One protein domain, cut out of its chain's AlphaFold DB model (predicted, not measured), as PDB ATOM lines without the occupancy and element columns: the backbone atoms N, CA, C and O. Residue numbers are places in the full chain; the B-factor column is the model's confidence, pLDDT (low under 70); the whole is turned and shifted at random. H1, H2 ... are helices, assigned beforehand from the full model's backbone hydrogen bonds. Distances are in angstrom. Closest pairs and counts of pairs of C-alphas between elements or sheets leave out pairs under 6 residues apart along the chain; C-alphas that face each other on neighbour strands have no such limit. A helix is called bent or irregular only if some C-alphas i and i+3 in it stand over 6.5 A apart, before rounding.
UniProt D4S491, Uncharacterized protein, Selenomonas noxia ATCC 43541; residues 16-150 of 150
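AT A GLANCE: This is residues 16 to 150 of the 150 residues of an uncharacterized protein of Selenomonas noxia ATCC 43541 (UniProt D4S491). Four long helices, H1, H2, H3 and H5, stand side by side in a single row, each running opposite ways to its neighbour in the row, and the shorter helix H4, between H3 and H5 along the chain, is steeply tilted to H3 and meets it only at residues 96 to 100, near the last residues of H3. The printed part has 135 residues with five named helices, in the order H1, H2, H3, H4, H5, and no named strand; the class is all helix. The whole is only just compact, close to loose, with a radius of gyration of the C-alphas of 17.1 A, and its outline is elongated, 58 by 31 by 23 A.

IN THESE COORDINATES: Find C-alpha 16 at (294.208, 222.818, 279.756); from there H1, residues 16 to 37, runs 31.7 A to C-alpha 37 at (281.394, 193.853, 280.595). Next comes H2, residues 43 to 67, 34.5 A long; it is neither bent nor irregular, but only just: C-alphas 55 and 58 are 6.4 A apart. Go on to H3, residues 74 to 102, the longest helix at 40.6 A. H4, residues 110 to 123, measures 19.8 A. Last is H5, residues 126 to 148, 33.9 A long, ending at C-alpha 148 at (320.798, 216.464, 279.346).

HOW THE PARTS SIT: Begin with H3, the hub, which touches H2, H4 and H5. H2 and H3 form a helical hairpin: look at Gly 56 and Thr 88, their closest C-alphas at 4.4 A, where the helices touch at a shallow tilt of 15 degrees, opposite ways. H3 touches H5 at a shallow tilt of 18 degrees, opposite ways; the closest C-alphas are those of Gly 86 and Val 133, 4.6 A apart. H3 only just touches H4, with 3 pairs of C-alphas within 8 A, through residues 96 to 100 of H3 alone; the closest C-alphas, of Thr 96 and Met 119, are 7.0 A apart, and the tilt is a steep 57 degrees. H1 and H2 are also a helical hairpin, touching at a shallow tilt of 6 degrees, opposite ways, with the C-alphas of Ile 23 and Phe 61 closest at 6.4 A. H1 is apart from H3, H4 and H5, and H2 is apart from H4 and H5. H4 and H5 meet only through their link. In H1, H3 and H4 every O i to N i+4 pair is within hydrogen-bond range; in H2 it is 18 of 21 and in H5 18 of 19.

THE WHOLE: The two C-alphas farthest apart are those of Ser 108 and Lys 150, 58.7 A. The printed part has no cut, and no link is long: H1 to H2 and H4 to H5 are tight, H2 to H3 and H3 to H4 short. The mean pLDDT of the printed part is 90.1, and Lys 150, the chain's last residue, is the one printed residue under 70.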
ATOM      1  N   PHE A  16     294.042 223.637 278.559       88.00
ATOM      2  CA  PHE A  16     294.208 222.818 279.756       88.00
ATOM      3  C   PHE A  16     292.865 222.245 280.226       88.00
ATOM      4  O   PHE A  16     292.752 221.047 280.503       88.00
ATOM      5  N   TRP A  17     291.819 223.071 280.246       88.75
ATOM      6  CA  TRP A  17     290.480 222.647 280.655       88.75
ATOM      7  C   TRP A  17     289.835 221.690 279.651       88.75
ATOM      8  O   TRP A  17     289.265 220.676 280.058       88.75
ATOM      9  N   ILE A  18     290.000 221.934 278.345       91.06
ATOM     10  CA  ILE A  18     289.559 221.000 277.295       91.06
ATOM     11  C   ILE A  18     290.238 219.636 277.471       91.06
ATOM     12  O   ILE A  18     289.569 218.601 277.445       91.06
ATOM     13  N   PHE A  19     291.554 219.624 277.699       89.31
ATOM     14  CA  PHE A  19     292.307 218.394 277.931       89.31
ATOM     15  C   PHE A  19     291.845 217.667 279.203       89.31
ATOM     16  O   PHE A  19     291.631 216.454 279.184       89.31
ATOM     17  N   THR A  20     291.607 218.411 280.285       91.12
ATOM     18  CA  THR A  20     291.113 217.879 281.566       91.12
ATOM     19  C   THR A  20     289.748 217.205 281.409       91.12
ATOM     20  O   THR A  20     289.567 216.063 281.832       91.12
ATOM     21  N   ILE A  21     288.798 217.869 280.744       93.12
ATOM     22  CA  ILE A  21     287.474 217.301 280.456       93.12
ATOM     23  C   ILE A  21     287.613 216.037 279.598       93.12
ATOM     24  O   ILE A  21     286.972 215.024 279.883       93.12
ATOM     25  N   GLY A  22     288.492 216.062 278.591       92.75
ATOM     26  CA  GLY A  22     288.798 214.900 277.760       92.75
ATOM     27  C   GLY A  22     289.280 213.696 278.574       92.75
ATOM     28  O   GLY A  22     288.755 212.595 278.404       92.75
ATOM     29  N   ILE A  23     290.215 213.900 279.509       92.88
ATOM     30  CA  ILE A  23     290.700 212.842 280.410       92.88
ATOM     31  C   ILE A  23     289.558 212.266 281.245       92.88
ATOM     32  O   ILE A  23     289.456 211.042 281.364       92.88
ATOM     33  N   ILE A  24     288.699 213.114 281.814       93.94
ATOM     34  CA  ILE A  24     287.572 212.672 282.650       93.94
ATOM     35  C   ILE A  24     286.612 211.806 281.830       93.94
ATOM     36  O   ILE A  24     286.244 210.716 282.269       93.94
ATOM     37  N   ILE A  25     286.250 212.248 280.621       94.00
ATOM     38  CA  ILE A  25     285.345 211.506 279.735       94.00
ATOM     39  C   ILE A  25     285.962 210.164 279.330       94.00
ATOM     40  O   ILE A  25     285.300 209.131 279.437       94.00
ATOM     41  N   LEU A  26     287.227 210.146 278.898       92.75
ATOM     42  CA  LEU A  26     287.907 208.922 278.465       92.75
ATOM     43  C   LEU A  26     288.097 207.930 279.618       92.75
ATOM     44  O   LEU A  26     287.849 206.734 279.452       92.75
ATOM     45  N   SER A  27     288.479 208.420 280.799       91.94
ATOM     46  CA  SER A  27     288.622 207.594 282.004       91.94
ATOM     47  C   SER A  27     287.269 207.029 282.438       91.94
ATOM     48  O   SER A  27     287.151 205.831 282.694       91.94
ATOM     49  N   GLY A  28     286.224 207.864 282.441       92.50
ATOM     50  CA  GLY A  28     284.852 207.456 282.732       92.50
ATOM     51  C   GLY A  28     284.343 206.396 281.756       92.50
ATOM     52  O   GLY A  28     283.818 205.372 282.186       92.50
ATOM     53  N   ALA A  29     284.568 206.579 280.453       92.12
ATOM     54  CA  ALA A  29     284.196 205.606 279.430       92.12
ATOM     55  C   ALA A  29     284.906 204.256 279.630       92.12
ATOM     56  O   ALA A  29     284.270 203.208 279.513       92.12
ATOM     57  N   GLY A  30     286.195 204.267 279.987       91.06
ATOM     58  CA  GLY A  30     286.945 203.053 280.315       91.06
ATOM     59  C   GLY A  30     286.397 202.325 281.547       91.06
ATOM     60  O   GLY A  30     286.200 201.110 281.515       91.06
ATOM     61  N   VAL A  31     286.071 203.056 282.617       93.69
ATOM     62  CA  VAL A  31     285.483 202.476 283.838       93.69
ATOM     63  C   VAL A  31     284.082 201.919 283.574       93.69
ATOM     64  O   VAL A  31     283.795 200.782 283.945       93.69
ATOM     65  N   ILE A  32     283.216 202.672 282.892       93.56
ATOM     66  CA  ILE A  32     281.867 202.218 282.524       93.56
ATOM     67  C   ILE A  32     281.952 200.987 281.614       93.56
ATOM     68  O   ILE A  32     281.226 200.013 281.817       93.56
ATOM     69  N   GLY A  33     282.870 200.997 280.643       89.88
ATOM     70  CA  GLY A  33     283.143 199.865 279.763       89.88
ATOM     71  C   GLY A  33     283.572 198.616 280.530       89.88
ATOM     72  O   GLY A  33     283.070 197.526 280.249       89.88
ATOM     73  N   TYR A  34     284.436 198.759 281.537       91.69
ATOM     74  CA  TYR A  34     284.792 197.657 282.430       91.69
ATOM     75  C   TYR A  34     283.578 197.146 283.208       91.69
ATOM     76  O   TYR A  34     283.277 195.955 283.163       91.69
ATOM     77  N   LEU A  35     282.852 198.037 283.891       91.62
ATOM     78  CA  LEU A  35     281.724 197.665 284.747       91.62
ATOM     79  C   LEU A  35     280.616 196.948 283.973       91.62
ATOM     80  O   LEU A  35     280.085 195.957 284.467       91.62
ATOM     81  N   LYS A  36     280.316 197.399 282.751       89.69
ATOM     82  CA  LYS A  36     279.291 196.795 281.891       89.69
ATOM     83  C   LYS A  36     279.659 195.384 281.427       89.69
ATOM     84  O   LYS A  36     278.778 194.545 281.282       89.69
ATOM     85  N   ASN A  37     280.943 195.120 281.180       87.75
ATOM     86  CA  ASN A  37     281.394 193.853 280.595       87.75
ATOM     87  C   ASN A  37     282.039 192.901 281.612       87.75
ATOM     88  O   ASN A  37     282.372 191.768 281.268       87.75
ATOM     89  N   ARG A  38     282.201 193.321 282.875       88.31
ATOM     90  CA  ARG A  38     282.866 192.514 283.907       88.31
ATOM     91  C   ARG A  38     282.197 191.157 284.114       88.31
ATOM     92  O   ARG A  38     282.880 190.203 284.435       88.31
ATOM     93  N   GLU A  39     280.890 191.020 283.959       89.00
ATOM     94  CA  GLU A  39     280.237 189.720 284.188       89.00
ATOM     95  C   GLU A  39     280.539 188.724 283.063       89.00
ATOM     96  O   GLU A  39     280.609 187.524 283.303       89.00
ATOM     97  N   LEU A  40     280.825 189.241 281.867       88.00
ATOM     98  CA  LEU A  40     281.132 188.465 280.670       88.00
ATOM     99  C   LEU A  40     282.618 188.096 280.567       88.00
ATOM    100  O   LEU A  40     282.975 187.130 279.900       88.00
ATOM    101  N   TYR A  41     283.500 188.876 281.195       89.94
ATOM    102  CA  TYR A  41     284.941 188.664 281.111       89.94
ATOM    103  C   TYR A  41     285.435 187.596 282.086       89.94
ATOM    104  O   TYR A  41     285.122 187.609 283.286       89.94
ATOM    105  N   SER A  42     286.313 186.727 281.585       92.06
ATOM    106  CA  SER A  42     287.079 185.809 282.421       92.06
ATOM    107  C   SER A  42     287.996 186.574 283.393       92.06
ATOM    108  O   SER A  42     288.317 187.748 283.165       92.06
ATOM    109  N   PRO A  43     288.445 185.946 284.494       93.38
ATOM    110  CA  PRO A  43     289.365 186.576 285.445       93.38
ATOM    111  C   PRO A  43     290.651 187.106 284.793       93.38
ATOM    112  O   PRO A  43     291.129 188.185 285.148       93.38
ATOM    113  N   ILE A  44     291.176 186.382 283.800       93.94
ATOM    114  CA  ILE A  44     292.393 186.753 283.073       93.94
ATOM    115  C   ILE A  44     292.133 188.001 282.222       93.94
ATOM    116  O   ILE A  44     292.895 188.969 282.294       93.94
ATOM    117  N   LEU A  45     291.018 188.026 281.484       93.50
ATOM    118  CA  LEU A  45     290.642 189.173 280.658       93.50
ATOM    119  C   LEU A  45     290.336 190.421 281.498       93.50
ATOM    120  O   LEU A  45     290.745 191.523 281.132       93.50
ATOM    121  N   LYS A  46     289.691 190.260 282.662       94.44
ATOM    122  CA  LYS A  46     289.480 191.344 283.639       94.44
ATOM    123  C   LYS A  46     290.792 191.953 284.099       94.44
ATOM    124  O   LYS A  46     290.940 193.171 284.077       94.44
ATOM    125  N   SER A  47     291.737 191.107 284.509       95.06
ATOM    126  CA  SER A  47     293.047 191.554 284.981       95.06
ATOM    127  C   SER A  47     293.791 192.318 283.886       95.06
ATOM    128  O   SER A  47     294.285 193.415 284.132       95.06
ATOM    129  N   ALA A  48     293.790 191.800 282.654       94.81
ATOM    130  CA  ALA A  48     294.409 192.468 281.512       94.81
ATOM    131  C   ALA A  48     293.751 193.821 281.191       94.81
ATOM    132  O   ALA A  48     294.455 194.799 280.940       94.81
ATOM    133  N   TYR A  49     292.416 193.895 281.243       94.88
ATOM    134  CA  TYR A  49     291.678 195.144 281.053       94.88
ATOM    135  C   TYR A  49     292.035 196.171 282.133       94.88
ATOM    136  O   TYR A  49     292.326 197.321 281.818       94.88
ATOM    137  N   LEU A  50     292.055 195.763 283.406       94.69
ATOM    138  CA  LEU A  50     292.402 196.646 284.521       94.69
ATOM    139  C   LEU A  50     293.857 197.111 284.461       94.69
ATOM    140  O   LEU A  50     294.123 198.277 284.733       94.69
ATOM    141  N   GLN A  51     294.790 196.239 284.072       95.69
ATOM    142  CA  GLN A  51     296.183 196.626 283.846       95.69
ATOM    143  C   GLN A  51     296.280 197.686 282.746       95.69
ATOM    144  O   GLN A  51     296.926 198.710 282.942       95.69
ATOM    145  N   LEU A  52     295.600 197.491 281.614       95.69
ATOM    146  CA  LEU A  52     295.573 198.488 280.546       95.69
ATOM    147  C   LEU A  52     294.947 199.814 281.008       95.69
ATOM    148  O   LEU A  52     295.496 200.878 280.727       95.69
ATOM    149  N   LEU A  53     293.819 199.755 281.718       94.62
ATOM    150  CA  LEU A  53     293.086 200.938 282.161       94.62
ATOM    151  C   LEU A  53     293.867 201.732 283.215       94.62
ATOM    152  O   LEU A  53     294.057 202.931 283.049       94.62
ATOM    153  N   LEU A  54     294.311 201.074 284.287       93.44
ATOM    154  CA  LEU A  54     294.919 201.735 285.442       93.44
ATOM    155  C   LEU A  54     296.400 202.042 285.211       93.44
ATOM    156  O   LEU A  54     296.829 203.178 285.399       93.44
ATOM    157  N   LEU A  55     297.183 201.041 284.796       94.12
ATOM    158  CA  LEU A  55     298.630 201.198 284.637       94.12
ATOM    159  C   LEU A  55     298.983 201.893 283.320       94.12
ATOM    160  O   LEU A  55     299.926 202.675 283.283       94.12
ATOM    161  N   GLY A  56     298.242 201.612 282.248       93.75
ATOM    162  CA  GLY A  56     298.451 202.251 280.951       93.75
ATOM    163  C   GLY A  56     297.803 203.631 280.893       93.75
ATOM    164  O   GLY A  56     298.451 204.650 281.118       93.75
ATOM    165  N   MET A  57     296.503 203.645 280.604       92.94
ATOM    166  CA  MET A  57     295.765 204.854 280.223       92.94
ATOM    167  C   MET A  57     295.676 205.889 281.347       92.94
ATOM    168  O   MET A  57     295.991 207.057 281.131       92.94
ATOM    169  N   PHE A  58     295.263 205.482 282.548       93.00
ATOM    170  CA  PHE A  58     295.034 206.419 283.646       93.00
ATOM    171  C   PHE A  58     296.335 207.071 284.119       93.00
ATOM    172  O   PHE A  58     296.396 208.292 284.266       93.00
ATOM    173  N   LEU A  59     297.401 206.281 284.288       93.38
ATOM    174  CA  LEU A  59     298.698 206.827 284.672       93.38
ATOM    175  C   LEU A  59     299.268 207.752 283.584       93.38
ATOM    176  O   LEU A  59     299.767 208.827 283.912       93.38
ATOM    177  N   LEU A  60     299.128 207.388 282.302       94.44
ATOM    178  CA  LEU A  60     299.520 208.250 281.183       94.44
ATOM    179  C   LEU A  60     298.812 209.609 281.248       94.44
ATOM    180  O   LEU A  60     299.466 210.647 281.153       94.44
ATOM    181  N   PHE A  61     297.490 209.604 281.435       93.38
ATOM    182  CA  PHE A  61     296.696 210.826 281.523       93.38
ATOM    183  C   PHE A  61     297.128 211.716 282.685       93.38
ATOM    184  O   PHE A  61     297.268 212.919 282.491       93.38
ATOM    185  N   ILE A  62     297.406 211.140 283.858       91.81
ATOM    186  CA  ILE A  62     297.912 211.898 285.007       91.81
ATOM    187  C   ILE A  62     299.267 212.535 284.687       91.81
ATOM    188  O   ILE A  62     299.449 213.724 284.934       91.81
ATOM    189  N   ILE A  63     300.209 211.777 284.117       92.88
ATOM    190  CA  ILE A  63     301.549 212.284 283.778       92.88
ATOM    191  C   ILE A  63     301.441 213.450 282.787       92.88
ATOM    192  O   ILE A  63     302.059 214.492 283.002       92.88
ATOM    193  N   MET A  64     300.634 213.297 281.730       91.31
ATOM    194  CA  MET A  64     300.418 214.355 280.736       91.31
ATOM    195  C   MET A  64     299.752 215.586 281.353       91.31
ATOM    196  O   MET A  64     300.178 216.708 281.098       91.31
ATOM    197  N   TRP A  65     298.729 215.380 282.184       91.50
ATOM    198  CA  TRP A  65     297.994 216.459 282.837       91.50
ATOM    199  C   TRP A  65     298.885 217.270 283.782       91.50
ATOM    200  O   TRP A  65     298.874 218.497 283.722       91.50
ATOM    201  N   ILE A  66     299.725 216.603 284.583       88.88
ATOM    202  CA  ILE A  66     300.713 217.280 285.435       88.88
ATOM    203  C   ILE A  66     301.726 218.047 284.579       88.88
ATOM    204  O   ILE A  66     302.043 219.190 284.894       88.88
ATOM    205  N   GLY A  67     302.202 217.459 283.477       86.75
ATOM    206  CA  GLY A  67     303.129 218.122 282.556       86.75
ATOM    207  C   GLY A  67     302.582 219.419 281.946       86.75
ATOM    208  O   GLY A  67     303.364 220.303 281.608       86.75
ATOM    209  N   MET A  68     301.257 219.564 281.850       86.00
ATOM    210  CA  MET A  68     300.603 220.779 281.353       86.00
ATOM    211  C   MET A  68     300.449 221.889 282.403       86.00
ATOM    212  O   MET A  68     300.098 223.006 282.035       86.00
ATOM    213  N   LEU A  69     300.721 221.632 283.687       81.81
ATOM    214  CA  LEU A  69     300.571 222.625 284.765       81.81
ATOM    215  C   LEU A  69     301.700 223.674 284.819       81.81
ATOM    216  O   LEU A  69     301.893 224.310 285.853       81.81
ATOM    217  N   ASP A  70     302.463 223.840 283.733       70.88
ATOM    218  CA  ASP A  70     303.628 224.736 283.626       70.88
ATOM    219  C   ASP A  70     304.582 224.635 284.842       70.88
ATOM    220  O   ASP A  70     305.226 225.577 285.302       70.88
ATOM    221  N   VAL A  71     304.653 223.435 285.413       74.62
ATOM    222  CA  VAL A  71     305.465 223.130 286.587       74.62
ATOM    223  C   VAL A  71     306.952 223.105 286.229       74.62
ATOM    224  O   VAL A  71     307.317 222.782 285.090       74.62
ATOM    225  N   PRO A  72     307.846 223.358 287.209       71.69
ATOM    226  CA  PRO A  72     309.254 223.021 287.053       71.69
ATOM    227  C   PRO A  72     309.359 221.582 286.535       71.69
ATOM    228  O   PRO A  72     308.649 220.699 287.016       71.69
ATOM    229  N   TYR A  73     310.219 221.354 285.543       80.69
ATOM    230  CA  TYR A  73     310.410 220.047 284.901       80.69
ATOM    231  C   TYR A  73     309.287 219.574 283.951       80.69
ATOM    232  O   TYR A  73     309.246 218.386 283.633       80.69
ATOM    233  N   ALA A  74     308.435 220.454 283.407       83.38
ATOM    234  CA  ALA A  74     307.444 220.092 282.375       83.38
ATOM    235  C   ALA A  74     308.032 219.260 281.208       83.38
ATOM    236  O   ALA A  74     307.439 218.276 280.762       83.38
ATOM    237  N   ASN A  75     309.259 219.573 280.774       87.31
ATOM    238  CA  ASN A  75     309.958 218.796 279.743       87.31
ATOM    239  C   ASN A  75     310.267 217.348 280.167       87.31
ATOM    240  O   ASN A  75     310.263 216.440 279.337       87.31
ATOM    241  N   LEU A  76     310.523 217.115 281.455       91.19
ATOM    242  CA  LEU A  76     310.757 215.780 281.999       91.19
ATOM    243  C   LEU A  76     309.451 214.975 282.028       91.19
ATOM    244  O   LEU A  76     309.458 213.799 281.675       91.19
ATOM    245  N   PHE A  77     308.317 215.616 282.334       91.94
ATOM    246  CA  PHE A  77     306.999 214.989 282.194       91.94
ATOM    247  C   PHE A  77     306.695 214.599 280.747       91.94
ATOM    248  O   PHE A  77     306.195 213.501 280.531       91.94
ATOM    249  N   LEU A  78     307.067 215.421 279.759       91.81
ATOM    250  CA  LEU A  78     306.947 215.056 278.344       91.81
ATOM    251  C   LEU A  78     307.749 213.790 278.009       91.81
ATOM    252  O   LEU A  78     307.224 212.884 277.361       91.81
ATOM    253  N   VAL A  79     308.993 213.687 278.488       94.88
ATOM    254  CA  VAL A  79     309.818 212.480 278.308       94.88
ATOM    255  C   VAL A  79     309.165 211.262 278.960       94.88
ATOM    256  O   VAL A  79     309.061 210.210 278.328       94.88
ATOM    257  N   ILE A  80     308.682 211.398 280.199       95.44
ATOM    258  CA  ILE A  80     307.976 210.315 280.894       95.44
ATOM    259  C   ILE A  80     306.717 209.920 280.113       95.44
ATOM    260  O   ILE A  80     306.493 208.729 279.914       95.44
ATOM    261  N   SER A  81     305.923 210.877 279.621       95.12
ATOM    262  CA  SER A  81     304.729 210.600 278.815       95.12
ATOM    263  C   SER A  81     305.060 209.808 277.553       95.12
ATOM    264  O   SER A  81     304.328 208.879 277.228       95.12
ATOM    265  N   LEU A  82     306.167 210.115 276.866       96.25
ATOM    266  CA  LEU A  82     306.601 209.363 275.683       96.25
ATOM    267  C   LEU A  82     306.915 207.904 276.031       96.25
ATOM    268  O   LEU A  82     306.358 206.993 275.417       96.25
ATOM    269  N   TYR A  83     307.727 207.659 277.062       96.69
ATOM    270  CA  TYR A  83     307.998 206.291 277.511       96.69
ATOM    271  C   TYR A  83     306.721 205.569 277.954       96.69
ATOM    272  O   TYR A  83     306.496 204.410 277.595       96.69
ATOM    273  N   TRP A  84     305.845 206.262 278.682       97.12
ATOM    274  CA  TRP A  84     304.605 205.685 279.187       97.12
ATOM    275  C   TRP A  84     303.583 205.390 278.085       97.12
ATOM    276  O   TRP A  84     302.829 204.419 278.176       97.12
ATOM    277  N   MET A  85     303.594 206.163 276.998       95.56
ATOM    278  CA  MET A  85     302.816 205.881 275.793       95.56
ATOM    279  C   MET A  85     303.284 204.572 275.143       95.56
ATOM    280  O   MET A  85     302.464 203.717 274.803       95.56
ATOM    281  N   GLY A  86     304.601 204.352 275.067       95.25
ATOM    282  CA  GLY A  86     305.179 203.078 274.634       95.25
ATOM    283  C   GLY A  86     304.748 201.901 275.520       95.25
ATOM    284  O   GLY A  86     304.307 200.870 275.009       95.25
ATOM    285  N   ILE A  87     304.797 202.060 276.847       94.88
ATOM    286  CA  ILE A  87     304.321 201.045 277.808       94.88
ATOM    287  C   ILE A  87     302.824 200.760 277.613       94.88
ATOM    288  O   ILE A  87     302.412 199.600 277.562       94.88
ATOM    289  N   THR A  88     302.009 201.800 277.436       95.38
ATOM    290  CA  THR A  88     300.567 201.672 277.183       95.38
ATOM    291  C   THR A  88     300.285 200.873 275.911       95.38
ATOM    292  O   THR A  88     299.423 199.996 275.926       95.38
ATOM    293  N   LEU A  89     301.047 201.081 274.830       94.25
ATOM    294  CA  LEU A  89     300.926 200.273 273.610       94.25
ATOM    295  C   LEU A  89     301.271 198.794 273.840       94.25
ATOM    296  O   LEU A  89     300.595 197.915 273.297       94.25
ATOM    297  N   ILE A  90     302.287 198.499 274.658       93.69
ATOM    298  CA  ILE A  90     302.639 197.120 275.036       93.69
ATOM    299  C   ILE A  90     301.486 196.474 275.813       93.69
ATOM    300  O   ILE A  90     301.078 195.352 275.497       93.69
ATOM    301  N   LEU A  91     300.918 197.188 276.790       94.25
ATOM    302  CA  LEU A  91     299.758 196.724 277.556       94.25
ATOM    303  C   LEU A  91     298.538 196.513 276.657       94.25
ATOM    304  O   LEU A  91     297.851 195.502 276.792       94.25
ATOM    305  N   PHE A  92     298.298 197.407 275.696       92.62
ATOM    306  CA  PHE A  92     297.187 197.287 274.755       92.62
ATOM    307  C   PHE A  92     297.336 196.050 273.866       92.62
ATOM    308  O   PHE A  92     296.385 195.285 273.674       92.62
ATOM    309  N   ARG A  93     298.548 195.800 273.357       91.81
ATOM    310  CA  ARG A  93     298.854 194.592 272.587       91.81
ATOM    311  C   ARG A  93     298.626 193.334 273.423       91.81
ATOM    312  O   ARG A  93     298.008 192.390 272.936       91.81
ATOM    313  N   ARG A  94     299.090 193.320 274.676       92.56
ATOM    314  CA  ARG A  94     298.874 192.200 275.603       92.56
ATOM    315  C   ARG A  94     297.385 191.957 275.849       92.56
ATOM    316  O   ARG A  94     296.938 190.821 275.728       92.56
ATOM    317  N   PHE A  95     296.626 193.013 276.134       93.12
ATOM    318  CA  PHE A  95     295.174 192.945 276.291       93.12
ATOM    319  C   PHE A  95     294.501 192.364 275.042       93.12
ATOM    320  O   PHE A  95     293.689 191.457 275.159       93.12
ATOM    321  N   THR A  96     294.897 192.818 273.852       91.56
ATOM    322  CA  THR A  96     294.364 192.320 272.575       91.56
ATOM    323  C   THR A  96     294.616 190.823 272.394       91.56
ATOM    324  O   THR A  96     293.717 190.092 271.992       91.56
ATOM    325  N   ILE A  97     295.824 190.345 272.706       91.44
ATOM    326  CA  ILE A  97     296.161 188.916 272.616       91.44
ATOM    327  C   ILE A  97     295.283 188.097 273.566       91.44
ATOM    328  O   ILE A  97     294.672 187.125 273.130       91.44
ATOM    329  N   ILE A  98     295.180 188.520 274.829       93.44
ATOM    330  CA  ILE A  98     294.360 187.842 275.842       93.44
ATOM    331  C   ILE A  98     292.884 187.853 275.432       93.44
ATOM    332  O   ILE A  98     292.218 186.830 275.515       93.44
ATOM    333  N   PHE A  99     292.380 188.972 274.907       93.00
ATOM    334  CA  PHE A  99     291.009 189.087 274.414       93.00
ATOM    335  C   PHE A  99     290.686 188.014 273.364       93.00
ATOM    336  O   PHE A  99     289.664 187.344 273.470       93.00
ATOM    337  N   PHE A 100     291.568 187.802 272.382       91.56
ATOM    338  CA  PHE A 100     291.358 186.778 271.351       91.56
ATOM    339  C   PHE A 100     291.538 185.341 271.837       91.56
ATOM    340  O   PHE A 100     291.001 184.432 271.211       91.56
ATOM    341  N   GLN A 101     292.316 185.125 272.898       91.50
ATOM    342  CA  GLN A 101     292.457 183.806 273.518       91.50
ATOM    343  C   GLN A 101     291.214 183.437 274.329       91.50
ATOM    344  O   GLN A 101     290.787 182.288 274.306       91.50
ATOM    345  N   GLU A 102     290.629 184.416 275.019       91.62
ATOM    346  CA  GLU A 102     289.514 184.211 275.945       91.62
ATOM    347  C   GLU A 102     288.141 184.263 275.259       91.62
ATOM    348  O   GLU A 102     287.205 183.606 275.709       91.62
ATOM    349  N   ILE A 103     287.994 185.035 274.175       88.88
ATOM    350  CA  ILE A 103     286.716 185.197 273.474       88.88
ATOM    351  C   ILE A 103     286.780 184.486 272.115       88.88
ATOM    352  O   ILE A 103     287.464 184.964 271.200       88.88
ATOM    353  N   PRO A 104     286.044 183.370 271.940       83.94
ATOM    354  CA  PRO A 104     286.014 182.655 270.676       83.94
ATOM    355  C   PRO A 104     285.322 183.492 269.596       83.94
ATOM    356  O   PRO A 104     284.400 184.264 269.869       83.94
ATOM    357  N   LYS A 105     285.743 183.302 268.342       80.88
ATOM    358  CA  LYS A 105     285.180 184.003 267.178       80.88
ATOM    359  C   LYS A 105     283.668 183.787 267.035       80.88
ATOM    360  O   LYS A 105     282.943 184.729 266.716       80.88
ATOM    361  N   ASP A 106     283.204 182.580 267.346       79.50
ATOM    362  CA  ASP A 106     281.802 182.166 267.217       79.50
ATOM    363  C   ASP A 106     280.982 182.443 268.494       79.50
ATOM    364  O   ASP A 106     280.004 181.758 268.787       79.50
ATOM    365  N   CYS A 107     281.387 183.435 269.296       77.50
ATOM    366  CA  CYS A 107     280.661 183.817 270.502       77.50
ATOM    367  C   CYS A 107     279.224 184.258 270.165       77.50
ATOM    368  O   CYS A 107     279.017 185.199 269.398       77.50
ATOM    369  N   SER A 108     278.233 183.610 270.785       79.62
ATOM    370  CA  SER A 108     276.803 183.896 270.595       79.62
ATOM    371  C   SER A 108     276.340 185.198 271.260       79.62
ATOM    372  O   SER A 108     275.267 185.712 270.946       79.62
ATOM    373  N   HIS A 109     277.138 185.759 272.174       85.25
ATOM    374  CA  HIS A 109     276.790 186.981 272.890       85.25
ATOM    375  C   HIS A 109     277.055 188.222 272.024       85.25
ATOM    376  O   HIS A 109     278.205 188.584 271.764       85.25
ATOM    377  N   SER A 110     275.990 188.927 271.631       84.56
ATOM    378  CA  SER A 110     276.031 190.047 270.673       84.56
ATOM    379  C   SER A 110     277.059 191.135 271.015       84.56
ATOM    380  O   SER A 110     277.788 191.597 270.138       84.56
ATOM    381  N   VAL A 111     277.173 191.506 272.296       86.31
ATOM    382  CA  VAL A 111     278.128 192.527 272.766       86.31
ATOM    383  C   VAL A 111     279.581 192.082 272.583       86.31
ATOM    384  O   VAL A 111     280.405 192.857 272.098       86.31
ATOM    385  N   LEU A 112     279.902 190.832 272.935       85.50
ATOM    386  CA  LEU A 112     281.259 190.299 272.795       85.50
ATOM    387  C   LEU A 112     281.614 190.120 271.322       85.50
ATOM    388  O   LEU A 112     282.735 190.415 270.924       85.50
ATOM    389  N   HIS A 113     280.645 189.719 270.499       87.69
ATOM    390  CA  HIS A 113     280.833 189.604 269.060       87.69
ATOM    391  C   HIS A 113     281.138 190.964 268.407       87.69
ATOM    392  O   HIS A 113     282.075 191.079 267.616       87.69
ATOM    393  N   GLN A 114     280.424 192.030 268.789       87.44
ATOM    394  CA  GLN A 114     280.734 193.389 268.326       87.44
ATOM    395  C   GLN A 114     282.140 193.841 268.746       87.44
ATOM    396  O   GLN A 114     282.884 194.384 267.924       87.44
ATOM    397  N   GLN A 115     282.527 193.591 270.000       89.12
ATOM    398  CA  GLN A 115     283.881 193.888 270.482       89.12
ATOM    399  C   GLN A 115     284.936 193.089 269.719       89.12
ATOM    400  O   GLN A 115     285.975 193.636 269.360       89.12
ATOM    401  N   TRP A 116     284.654 191.826 269.409       91.06
ATOM    402  CA  TRP A 116     285.550 190.967 268.650       91.06
ATOM    403  C   TRP A 116     285.801 191.510 267.245       91.06
ATOM    404  O   TRP A 116     286.956 191.651 266.847       91.06
ATOM    405  N   ILE A 117     284.749 191.915 266.523       89.69
ATOM    406  CA  ILE A 117     284.878 192.538 265.195       89.69
ATOM    407  C   ILE A 117     285.728 193.812 265.268       89.69
ATOM    408  O   ILE A 117     286.564 194.061 264.395       89.69
ATOM    409  N   PHE A 118     285.522 194.636 266.298       88.00
ATOM    410  CA  PHE A 118     286.301 195.854 266.496       88.00
ATOM    411  C   PHE A 118     287.782 195.549 266.757       88.00
ATOM    412  O   PHE A 118     288.659 196.099 266.086       88.00
ATOM    413  N   MET A 119     288.066 194.624 267.674       88.88
ATOM    414  CA  MET A 119     289.430 194.211 267.993       88.88
ATOM    415  C   MET A 119     290.116 193.541 266.796       88.88
ATOM    416  O   MET A 119     291.321 193.710 266.621       88.88
ATOM    417  N   ASP A 120     289.383 192.819 265.941       89.12
ATOM    418  CA  ASP A 120     289.950 192.156 264.754       89.12
ATOM    419  C   ASP A 120     290.412 193.182 263.718       89.12
ATOM    420  O   ASP A 120     291.523 193.089 263.188       89.12
ATOM    421  N   LYS A 121     289.621 194.243 263.517       86.69
ATOM    422  CA  LYS A 121     290.033 195.387 262.693       86.69
ATOM    423  C   LYS A 121     291.309 196.031 263.232       86.69
ATOM    424  O   LYS A 121     292.229 196.275 262.459       86.69
ATOM    425  N   LEU A 122     291.405 196.244 264.546       80.62
ATOM    426  CA  LEU A 122     292.612 196.800 265.170       80.62
ATOM    427  C   LEU A 122     293.819 195.857 265.073       80.62
ATOM    428  O   LEU A 122     294.948 196.310 264.887       80.62
ATOM    429  N   LYS A 123     293.603 194.543 265.162       80.50
ATOM    430  CA  LYS A 123     294.662 193.531 265.071       80.50
ATOM    431  C   LYS A 123     295.313 193.481 263.693       80.50
ATOM    432  O   LYS A 123     296.518 193.242 263.622       80.50
ATOM    433  N   LYS A 124     294.573 193.732 262.606       78.06
ATOM    434  CA  LYS A 124     295.147 193.803 261.242       78.06
ATOM    435  C   LYS A 124     296.291 194.813 261.139       78.06
ATOM    436  O   LYS A 124     297.194 194.649 260.327       78.06
ATOM    437  N   HIS A 125     296.311 195.787 262.040       77.62
ATOM    438  CA  HIS A 125     297.364 196.777 262.187       77.62
ATOM    439  C   HIS A 125     298.436 196.358 263.213       77.62
ATOM    440  O   HIS A 125     299.049 197.205 263.848       77.62
ATOM    441  N   SER A 126     298.713 195.058 263.384       71.62
ATOM    442  CA  SER A 126     299.642 194.560 264.416       71.62
ATOM    443  C   SER A 126     301.045 195.187 264.341       71.62
ATOM    444  O   SER A 126     301.648 195.478 265.375       71.62
ATOM    445  N   ILE A 127     301.531 195.465 263.126       79.69
ATOM    446  CA  ILE A 127     302.821 196.130 262.879       79.69
ATOM    447  C   ILE A 127     302.842 197.543 263.484       79.69
ATOM    448  O   ILE A 127     303.871 197.966 264.006       79.69
ATOM    449  N   PHE A 128     301.701 198.242 263.512       80.44
ATOM    450  CA  PHE A 128     301.605 199.586 264.083       80.44
ATOM    451  C   PHE A 128     301.913 199.615 265.579       80.44
ATOM    452  O   PHE A 128     302.488 200.593 266.042       80.44
ATOM    453  N   TYR A 129     301.618 198.550 266.337       83.44
ATOM    454  CA  TYR A 129     302.009 198.496 267.751       83.44
ATOM    455  C   TYR A 129     303.524 198.471 267.910       83.44
ATOM    456  O   TYR A 129     304.057 199.167 268.764       83.44
ATOM    457  N   LEU A 130     304.225 197.684 267.090       87.06
ATOM    458  CA  LEU A 130     305.680 197.578 267.172       87.06
ATOM    459  C   LEU A 130     306.347 198.878 266.715       87.06
ATOM    460  O   LEU A 130     307.205 199.397 267.423       87.06
ATOM    461  N   VAL A 131     305.902 199.432 265.585       91.94
ATOM    462  CA  VAL A 131     306.382 200.726 265.080       91.94
ATOM    463  C   VAL A 131     306.119 201.834 266.100       91.94
ATOM    464  O   VAL A 131     307.021 202.608 266.399       91.94
ATOM    465  N   GLY A 132     304.921 201.870 266.688       92.12
ATOM    466  CA  GLY A 132     304.554 202.843 267.712       92.12
ATOM    467  C   GLY A 132     305.422 202.734 268.963       92.12
ATOM    468  O   GLY A 132     305.924 203.746 269.440       92.12
ATOM    469  N   VAL A 133     305.666 201.520 269.467       93.81
ATOM    470  CA  VAL A 133     306.555 201.304 270.619       93.81
ATOM    471  C   VAL A 133     307.960 201.816 270.313       93.81
ATOM    472  O   VAL A 133     308.473 202.643 271.061       93.81
ATOM    473  N   VAL A 134     308.565 201.396 269.199       95.75
ATOM    474  CA  VAL A 134     309.916 201.848 268.825       95.75
ATOM    475  C   VAL A 134     309.965 203.369 268.697       95.75
ATOM    476  O   VAL A 134     310.869 203.994 269.245       95.75
ATOM    477  N   TYR A 135     308.972 203.967 268.040       96.19
ATOM    478  CA  TYR A 135     308.870 205.413 267.876       96.19
ATOM    479  C   TYR A 135     308.828 206.149 269.219       96.19
ATOM    480  O   TYR A 135     309.629 207.052 269.446       96.19
ATOM    481  N   PHE A 136     307.928 205.763 270.126       96.75
ATOM    482  CA  PHE A 136     307.760 206.463 271.399       96.75
ATOM    483  C   PHE A 136     308.982 206.330 272.308       96.75
ATOM    484  O   PHE A 136     309.389 207.316 272.922       96.75
ATOM    485  N   PHE A 137     309.609 205.152 272.352       96.50
ATOM    486  CA  PHE A 137     310.850 204.964 273.102       96.50
ATOM    487  C   PHE A 137     312.005 205.763 272.488       96.50
ATOM    488  O   PHE A 137     312.688 206.477 273.217       96.50
ATOM    489  N   ALA A 138     312.188 205.713 271.165       96.69
ATOM    490  CA  ALA A 138     313.238 206.468 270.483       96.69
ATOM    491  C   ALA A 138     313.066 207.982 270.671       96.69
ATOM    492  O   ALA A 138     314.029 208.673 270.999       96.69
ATOM    493  N   MET A 139     311.839 208.490 270.535       96.50
ATOM    494  CA  MET A 139     311.533 209.902 270.759       96.50
ATOM    495  C   MET A 139     311.758 210.295 272.223       96.50
ATOM    496  O   MET A 139     312.354 211.334 272.490       96.50
ATOM    497  N   GLY A 140     311.353 209.448 273.176       94.75
ATOM    498  CA  GLY A 140     311.630 209.653 274.598       94.75
ATOM    499  C   GLY A 140     313.130 209.740 274.887       94.75
ATOM    500  O   GLY A 140     313.569 210.644 275.597       94.75
ATOM    501  N   THR A 141     313.935 208.855 274.290       95.44
ATOM    502  CA  THR A 141     315.400 208.872 274.419       95.44
ATOM    503  C   THR A 141     316.016 210.110 273.778       95.44
ATOM    504  O   THR A 141     316.875 210.743 274.387       95.44
ATOM    505  N   PHE A 142     315.553 210.497 272.591       95.88
ATOM    506  CA  PHE A 142     316.020 211.701 271.909       95.88
ATOM    507  C   PHE A 142     315.710 212.971 272.712       95.88
ATOM    508  O   PHE A 142     316.598 213.789 272.946       95.88
ATOM    509  N   CYS A 143     314.477 213.116 273.208       94.00
ATOM    510  CA  CYS A 143     314.091 214.233 274.066       94.00
ATOM    511  C   CYS A 143     314.889 214.258 275.375       94.00
ATOM    512  O   CYS A 143     315.314 215.327 275.805       94.00
ATOM    513  N   LEU A 144     315.128 213.097 275.993       94.50
ATOM    514  CA  LEU A 144     315.951 213.000 277.198       94.50
ATOM    515  C   LEU A 144     317.393 213.444 276.933       94.50
ATOM    516  O   LEU A 144     317.938 214.220 277.709       94.50
ATOM    517  N   TYR A 145     317.990 212.991 275.829       95.25
ATOM    518  CA  TYR A 145     319.333 213.405 275.428       95.25
ATOM    519  C   TYR A 145     319.418 214.926 275.274       95.25
ATOM    520  O   TYR A 145     320.273 215.548 275.895       95.25
ATOM    521  N   LEU A 146     318.469 215.533 274.551       93.44
ATOM    522  CA  LEU A 146     318.412 216.987 274.374       93.44
ATOM    523  C   LEU A 146     318.266 217.760 275.688       93.44
ATOM    524  O   LEU A 146     318.755 218.883 275.777       93.44
ATOM    525  N   LEU A 147     317.580 217.195 276.684       90.88
ATOM    526  CA  LEU A 147     317.457 217.813 278.004       90.88
ATOM    527  C   LEU A 147     318.738 217.716 278.828       90.88
ATOM    528  O   LEU A 147     318.973 218.591 279.648       90.88
ATOM    529  N   LEU A 148     319.537 216.668 278.630       91.12
ATOM    530  CA  LEU A 148     320.798 216.464 279.346       91.12
ATOM    531  C   LEU A 148     321.968 217.229 278.717       91.12
ATOM    532  O   LEU A 148     322.951 217.498 279.401       91.12
ATOM    533  N   THR A 149     321.891 217.538 277.421       88.38
ATOM    534  CA  THR A 149     322.933 218.277 276.690       88.38
ATOM    535  C   THR A 149     322.642 219.768 276.529       88.38
ATOM    536  O   THR A 149     323.432 220.466 275.893       88.38
ATOM    537  N   LYS A 150     321.500 220.243 277.029       69.06
ATOM    538  CA  LYS A 150     321.192 221.670 277.186       69.06
ATOM    539  C   LYS A 150     321.680 222.164 278.537       69.06
ATOM    540  O   LYS A 150     322.124 223.330 278.571       69.06
TER     541      LYS A 150